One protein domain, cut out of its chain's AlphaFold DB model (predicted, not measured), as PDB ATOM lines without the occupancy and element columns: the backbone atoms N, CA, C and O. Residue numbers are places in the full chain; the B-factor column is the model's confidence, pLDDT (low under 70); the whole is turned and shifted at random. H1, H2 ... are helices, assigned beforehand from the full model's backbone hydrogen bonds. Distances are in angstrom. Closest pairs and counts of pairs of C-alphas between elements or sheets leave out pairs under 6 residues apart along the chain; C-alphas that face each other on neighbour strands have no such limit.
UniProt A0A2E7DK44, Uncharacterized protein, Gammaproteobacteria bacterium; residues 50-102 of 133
ATOM      1  N   ASP A  50     100.607 -11.997 -28.319       56.53
ATOM      2  CA  ASP A  50     100.955 -13.357 -28.759       56.53
ATOM      3  C   ASP A  50     100.603 -14.425 -27.720       56.53
ATOM      4  O   ASP A  50     100.237 -15.539 -28.081       56.53
ATOM      5  N   SER A  51     100.648 -14.101 -26.424       61.41
ATOM      6  CA  SER A  51     100.295 -15.065 -25.376       61.41
ATOM      7  C   SER A  51      98.784 -15.258 -25.210       61.41
ATOM      8  O   SER A  51      98.356 -16.384 -24.972       61.41
ATOM      9  N   LEU A  52      97.970 -14.205 -25.364       62.75
ATOM     10  CA  LEU A  52      96.515 -14.283 -25.164       62.75
ATOM     11  C   LEU A  52      95.815 -15.012 -26.313       62.75
ATOM     12  O   LEU A  52      95.036 -15.931 -26.075       62.75
ATOM     13  N   GLU A  53      96.150 -14.671 -27.555       65.62
ATOM     14  CA  GLU A  53      95.593 -15.339 -28.737       65.62
ATOM     15  C   GLU A  53      96.064 -16.800 -28.834       65.62
ATOM     16  O   GLU A  53      95.310 -17.694 -29.229       65.62
ATOM     17  N   ASN A  54      97.304 -17.087 -28.430       67.50
ATOM     18  CA  ASN A  54      97.806 -18.459 -28.381       67.50
ATOM     19  C   ASN A  54      97.131 -19.283 -27.273       67.50
ATOM     20  O   ASN A  54      96.824 -20.457 -27.483       67.50
ATOM     21  N   LEU A  55      96.843 -18.670 -26.118       67.06
ATOM     22  CA  LEU A  55      96.053 -19.287 -25.052       67.06
ATOM     23  C   LEU A  55      94.612 -19.547 -25.511       67.06
ATOM     24  O   LEU A  55      94.074 -20.619 -25.250       67.06
ATOM     25  N   LEU A  56      94.013 -18.621 -26.262       70.00
ATOM     26  CA  LEU A  56      92.671 -18.763 -26.831       70.00
ATOM     27  C   LEU A  56      92.559 -19.960 -27.781       70.00
ATOM     28  O   LEU A  56      91.526 -20.621 -27.827       70.00
ATOM     29  N   ASN A  57      93.609 -20.265 -28.544       69.81
ATOM     30  CA  ASN A  57      93.614 -21.439 -29.421       69.81
ATOM     31  C   ASN A  57      93.790 -22.762 -28.661       69.81
ATOM     32  O   ASN A  57      93.400 -23.808 -29.174       69.81
ATOM     33  N   GLN A  58      94.333 -22.716 -27.446       69.00
ATOM     34  CA  GLN A  58      94.512 -23.876 -26.571       69.00
ATOM     35  C   GLN A  58      93.385 -24.021 -25.537       69.00
ATOM     36  O   GLN A  58      93.352 -25.006 -24.799       69.00
ATOM     37  N   ILE A  59      92.453 -23.063 -25.468       76.06
ATOM     38  CA  ILE A  59      91.393 -23.074 -24.464       76.06
ATOM     39  C   ILE A  59      90.342 -24.145 -24.799       76.06
ATOM     40  O   ILE A  59      89.631 -24.086 -25.805       76.06
ATOM     41  N   SER A  60      90.246 -25.157 -23.937       76.88
ATOM     42  CA  SER A  60      89.130 -26.108 -23.924       76.88
ATOM     43  C   SER A  60      87.942 -25.517 -23.155       76.88
ATOM     44  O   SER A  60      88.126 -24.627 -22.321       76.88
ATOM     45  N   SER A  61      86.728 -26.034 -23.379       80.12
ATOM     46  CA  SER A  61      85.521 -25.642 -22.628       80.12
ATOM     47  C   SER A  61      85.721 -25.733 -21.108       80.12
ATOM     48  O   SER A  61      85.174 -24.926 -20.368       80.12
ATOM     49  N   GLU A  62      86.549 -26.672 -20.647       81.25
ATOM     50  CA  GLU A  62      86.923 -26.816 -19.236       81.25
ATOM     51  C   GLU A  62      87.726 -25.614 -18.712       81.25
ATOM     52  O   GLU A  62      87.424 -25.071 -17.652       81.25
ATOM     53  N   ILE A  63      88.725 -25.152 -19.468       83.00
ATOM     54  CA  ILE A  63      89.582 -24.027 -19.065       83.00
ATOM     55  C   ILE A  63      88.761 -22.731 -19.017       83.00
ATOM     56  O   ILE A  63      88.953 -21.914 -18.120       83.00
ATOM     57  N   TYR A  64      87.810 -22.568 -19.938       85.31
ATOM     58  CA  TYR A  64      86.869 -21.448 -19.933       85.31
ATOM     59  C   TYR A  64      86.066 -21.371 -18.624       85.31
ATOM     60  O   TYR A  64      86.035 -20.317 -17.988       85.31
ATOM     61  N   GLU A  65      85.481 -22.486 -18.182       85.75
ATOM     62  CA  GLU A  65      84.695 -22.534 -16.942       85.75
ATOM     63  C   GLU A  65      85.559 -22.218 -15.712       85.75
ATOM     64  O   GLU A  65      85.125 -21.495 -14.810       85.75
ATOM     65  N   LYS A  66      86.817 -22.681 -15.697       85.44
ATOM     66  CA  LYS A  66      87.779 -22.350 -14.634       85.44
ATOM     67  C   LYS A  66      88.110 -20.859 -14.592       85.44
ATOM     68  O   LYS A  66      88.154 -20.282 -13.510       85.44
ATOM     69  N   ILE A  67      88.322 -20.224 -15.746       86.81
ATOM     70  CA  ILE A  67      88.609 -18.784 -15.830       86.81
ATOM     71  C   ILE A  67      87.401 -17.963 -15.385       86.81
ATOM     72  O   ILE A  67      87.553 -17.026 -14.607       86.81
ATOM     73  N   LYS A  68      86.200 -18.342 -15.826       88.25
ATOM     74  CA  LYS A  68      84.954 -17.697 -15.408       88.25
ATOM     75  C   LYS A  68      84.776 -17.775 -13.888       88.25
ATOM     76  O   LYS A  68      84.628 -16.743 -13.241       88.25
ATOM     77  N   SER A  69      84.925 -18.973 -13.323       88.44
ATOM     78  CA  SER A  69      84.837 -19.199 -11.876       88.44
ATOM     79  C   SER A  69      85.890 -18.393 -11.107       88.44
ATOM     80  O   SER A  69      85.597 -17.813 -10.063       88.44
ATOM     81  N   ALA A  70      87.113 -18.297 -11.641       86.25
ATOM     82  CA  ALA A  70      88.189 -17.533 -11.022       86.25
ATOM     83  C   ALA A  70      87.933 -16.018 -11.012       86.25
ATOM     84  O   ALA A  70      88.326 -15.343 -10.062       86.25
ATOM     85  N   ILE A  71      87.258 -15.479 -12.032       86.62
ATOM     86  CA  ILE A  71      86.842 -14.069 -12.072       86.62
ATOM     87  C   ILE A  71      85.720 -13.813 -11.061       86.62
ATOM     88  O   ILE A  71      85.783 -12.828 -10.328       86.62
ATOM     89  N   GLU A  72      84.722 -14.697 -10.991       88.31
ATOM     90  CA  GLU A  72      83.585 -14.564 -10.068       88.31
ATOM     91  C   GLU A  72      84.022 -14.629  -8.598       88.31
ATOM     92  O   GLU A  72      83.529 -13.873  -7.762       88.31
ATOM     93  N   LEU A  73      84.986 -15.500  -8.285       88.62
ATOM     94  CA  LEU A  73      85.519 -15.684  -6.934       88.62
ATOM     95  C   LEU A  73      86.717 -14.771  -6.617       88.62
ATOM     96  O   LEU A  73      87.088 -14.621  -5.451       88.62
ATOM     97  N   GLY A  74      87.358 -14.191  -7.635       84.00
ATOM     98  CA  GLY A  74      88.612 -13.438  -7.512       84.00
ATOM     99  C   GLY A  74      89.825 -14.289  -7.107       84.00
ATOM    100  O   GLY A  74      90.841 -13.752  -6.651       84.00
ATOM    101  N   LYS A  75      89.726 -15.618  -7.227       84.56
ATOM    102  CA  LYS A  75      90.733 -16.596  -6.793       84.56
ATOM    103  C   LYS A  75      90.811 -17.751  -7.777       84.56
ATOM    104  O   LYS A  75      89.793 -18.192  -8.297       84.56
ATOM    105  N   TRP A  76      92.010 -18.268  -7.995       84.00
ATOM    106  CA  TRP A  76      92.204 -19.511  -8.731       84.00
ATOM    107  C   TRP A  76      91.678 -20.708  -7.930       84.00
ATOM    108  O   TRP A  76      91.631 -20.667  -6.703       84.00
ATOM    109  N   ASP A  77      91.352 -21.794  -8.630       76.00
ATOM    110  CA  ASP A  77      90.974 -23.097  -8.047       76.00
ATOM    111  C   ASP A  77      92.052 -23.664  -7.096       76.00
ATOM    112  O   ASP A  77      91.758 -24.359  -6.133       76.00
ATOM    113  N   ASP A  78      93.305 -23.257  -7.309       78.81
ATOM    114  CA  ASP A  78      94.458 -23.548  -6.449       78.81
ATOM    115  C   ASP A  78      94.458 -22.752  -5.118       78.81
ATOM    116  O   ASP A  78      95.310 -22.935  -4.256       78.81
ATOM    117  N   GLY A  79      93.509 -21.827  -4.928       78.94
ATOM    118  CA  GLY A  79      93.407 -20.958  -3.749       78.94
ATOM    119  C   GLY A  79      94.259 -19.685  -3.819       78.94
ATOM    120  O   GLY A  79      94.148 -18.818  -2.951       78.94
ATOM    121  N   SER A  80      95.068 -19.536  -4.868       81.38
ATOM    122  CA  SER A  80      95.870 -18.339  -5.132       81.38
ATOM    123  C   SER A  80      95.001 -17.138  -5.535       81.38
ATOM    124  O   SER A  80      94.113 -17.257  -6.381       81.38
ATOM    125  N   ASN A  81      95.267 -15.952  -4.974       82.81
ATOM    126  CA  ASN A  81      94.540 -14.726  -5.331       82.81
ATOM    127  C   ASN A  81      94.875 -14.259  -6.757       82.81
ATOM    128  O   ASN A  81      96.037 -14.265  -7.172       82.81
ATOM    129  N   LEU A  82      93.863 -13.789  -7.488       80.19
ATOM    130  CA  LEU A  82      94.035 -13.270  -8.840       80.19
ATOM    131  C   LEU A  82      94.587 -11.834  -8.797       80.19
ATOM    132  O   LEU A  82      93.981 -10.940  -8.206       80.19
ATOM    133  N   SER A  83      95.746 -11.598  -9.418       83.75
ATOM    134  CA  SER A  83      96.285 -10.238  -9.575       83.75
ATOM    135  C   SER A  83      95.440  -9.430 -10.564       83.75
ATOM    136  O   SER A  83      94.858  -9.998 -11.486       83.75
ATOM    137  N   ARG A  84      95.406  -8.099 -10.419       80.38
ATOM    138  CA  ARG A  84      94.605  -7.210 -11.280       80.38
ATOM    139  C   ARG A  84      94.946  -7.372 -12.767       80.38
ATOM    140  O   ARG A  84      94.040  -7.564 -13.566       80.38
ATOM    141  N   ASP A  85      96.234  -7.416 -13.104       82.19
ATOM    142  CA  ASP A  85      96.705  -7.640 -14.482       82.19
ATOM    143  C   ASP A  85      96.237  -8.999 -15.040       82.19
ATOM    144  O   ASP A  85      95.867  -9.124 -16.204       82.19
ATOM    145  N   GLN A  86      96.213 -10.034 -14.191       82.12
ATOM    146  CA  GLN A  86      95.756 -11.374 -14.579       82.12
ATOM    147  C   GLN A  86      94.244 -11.402 -14.806       82.12
ATOM    148  O   GLN A  86      93.778 -12.005 -15.765       82.12
ATOM    149  N   LEU A  87      93.484 -10.702 -13.964       84.31
ATOM    150  CA  LEU A  87      92.042 -10.547 -14.115       84.31
ATOM    151  C   LEU A  87      91.692  -9.841 -15.428       84.31
ATOM    152  O   LEU A  87      90.828 -10.319 -16.161       84.31
ATOM    153  N   GLU A  88      92.387  -8.752 -15.760       85.75
ATOM    154  CA  GLU A  88      92.187  -8.034 -17.024       85.75
ATOM    155  C   GLU A  88      92.463  -8.934 -18.237       85.75
ATOM    156  O   GLU A  88      91.660  -8.981 -19.171       85.75
ATOM    157  N   ASN A  89      93.538  -9.723 -18.192       83.00
ATOM    158  CA  ASN A  89      93.877 -10.695 -19.231       83.00
ATOM    159  C   ASN A  89      92.812 -11.799 -19.373       83.00
ATOM    160  O   ASN A  89      92.406 -12.136 -20.487       83.00
ATOM    161  N   CYS A  90      92.320 -12.338 -18.255       83.81
ATOM    162  CA  CYS A  90      91.253 -13.338 -18.231       83.81
ATOM    163  C   CYS A  90      89.937 -12.799 -18.805       83.81
ATOM    164  O   CYS A  90      89.267 -13.499 -19.562       83.81
ATOM    165  N   MET A  91      89.582 -11.551 -18.494       87.31
ATOM    166  CA  MET A  91      88.397 -10.899 -19.054       87.31
ATOM    167  C   MET A  91      88.517 -10.693 -20.564       87.31
ATOM    168  O   MET A  91      87.585 -11.008 -21.301       87.31
ATOM    169  N   GLN A  92      89.663 -10.206 -21.040       86.19
ATOM    170  CA  GLN A  92      89.911 -10.042 -22.475       86.19
ATOM    171  C   GLN A  92      89.788 -11.379 -23.217       86.19
ATOM    172  O   GLN A  92      89.128 -11.452 -24.254       86.19
ATOM    173  N   LEU A  93      90.345 -12.451 -22.649       84.31
ATOM    174  CA  LEU A  93      90.248 -13.801 -23.198       84.31
ATOM    175  C   LEU A  93      88.798 -14.308 -23.268       84.31
ATOM    176  O   LEU A  93      88.406 -14.888 -24.280       84.31
ATOM    177  N   LEU A  94      88.001 -14.069 -22.221       84.50
ATOM    178  CA  LEU A  94      86.588 -14.456 -22.157       84.50
ATOM    179  C   LEU A  94      85.792 -13.809 -23.297       84.50
ATOM    180  O   LEU A  94      85.126 -14.500 -24.067       84.50
ATOM    181  N   ILE A  95      85.954 -12.494 -23.460       86.06
ATOM    182  CA  ILE A  95      85.278 -11.702 -24.494       86.06
ATOM    183  C   ILE A  95      85.633 -12.221 -25.894       86.06
ATOM    184  O   ILE A  95      84.757 -12.378 -26.746       86.06
ATOM    185  N   LEU A  96      86.913 -12.514 -26.141       83.56
ATOM    186  CA  LEU A  96      87.389 -13.040 -27.423       83.56
ATOM    187  C   LEU A  96      86.846 -14.447 -27.705       83.56
ATOM    188  O   LEU A  96      86.424 -14.744 -28.827       83.56
ATOM    189  N   TYR A  97      86.809 -15.306 -26.687       83.81
ATOM    190  CA  TYR A  97      86.258 -16.653 -26.797       83.81
ATOM    191  C   TYR A  97      84.766 -16.635 -27.126       83.81
ATOM    192  O   TYR A  97      84.333 -17.303 -28.069       83.81
ATOM    193  N   GLU A  98      83.980 -15.830 -26.410       80.94
ATOM    194  CA  GLU A  98      82.548 -15.668 -26.664       80.94
ATOM    195  C   GLU A  98      82.291 -15.102 -28.066       80.94
ATOM    196  O   GLU A  98      81.451 -15.622 -28.808       80.94
ATOM    197  N   ALA A  99      83.068 -14.099 -28.485       81.69
ATOM    198  CA  ALA A  99      82.976 -13.524 -29.823       81.69
ATOM    199  C   ALA A  99      83.262 -14.545 -30.940       81.69
ATOM    200  O   ALA A  99      82.672 -14.454 -32.018       81.69
ATOM    201  N   ARG A 100      84.137 -15.532 -30.696       77.94
ATOM    202  CA  ARG A 100      84.425 -16.628 -31.635       77.94
ATOM    203  C   ARG A 100      83.349 -17.715 -31.619       77.94
ATOM    204  O   ARG A 100      83.057 -18.288 -32.667       77.94
ATOM    205  N   LYS A 101      82.779 -18.027 -30.451       75.44
ATOM    206  CA  LYS A 101      81.762 -19.081 -30.292       75.44
ATOM    207  C   LYS A 101      80.410 -18.704 -30.881       75.44
ATOM    208  O   LYS A 101      79.742 -19.575 -31.433       75.44
ATOM    209  N   PHE A 102      80.020 -17.436 -30.799       69.00
ATOM    210  CA  PHE A 102      78.752 -16.958 -31.339       69.00
ATOM    211  C   PHE A 102      78.988 -16.198 -32.653       69.00
ATOM    212  O   PHE A 102      79.281 -14.998 -32.620       69.00
TER     213      PHE A 102
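This is residues 50 to 102 of the 133 residues of an uncharacterized protein of Gammaproteobacteria bacterium (UniProt A0A2E7DK44). One long helix, H3, has two shorter helices, H1 and H2, packed on it slantwise, their three centres making a triangle. H2 and H3 form a splayed helical hairpin joined by the loop of residues 74 to 83, while H1 packs on H3 but stays apart from H2. The printed part has 53 residues with three named helices, H1, H2 and H3 in that order, and no named strand; its class is all helix. It is compact, with a radius of gyration of the C-alphas of 10.7 A, and spans 29 by 21 by 16 A.

Find C-alpha 84 at (94.605, -7.210, -11.280); from there H3, residues 84 to 101, runs 25.8 A to C-alpha 101 at (81.762, -19.081, -30.292). H2 is residues 61 to 73, 18.6 A long. Look at C-alpha 50, at (100.955, -13.357, -28.759), for the beginning of H1, residues 50 to 58, 12.5 A long.

Start at H3 and look at Cys 90: its C-alpha is 6.5 A from that of Ile 67, the closest C-alphas of H3 and H2. The two helices touch, H3 with residues 87 to 94 alone, and run opposite ways at a steep tilt of 42 degrees. H1 touches H3, which meets it with residues 89 to 97 alone; the closest C-alphas, those of Leu 52 and Leu 93, are 6.6 A apart. H1 and H3 run the same way at a steep tilt of 50 degrees. H1 and H2 are apart. In H1, H2 and H3 every O i to N i+4 pair is within hydrogen-bond range.

Look at Gly 79 and Phe 102 for the two C-alphas farthest apart, 31.5 A. The printed part has no cut. The link from H1 to H2 is tight, with 2 residues, and that from H2 to H3 is short, with 10. The mean pLDDT of the printed part is 79.9; residues 50 to 55, 57 to 58 and 102 are under 70.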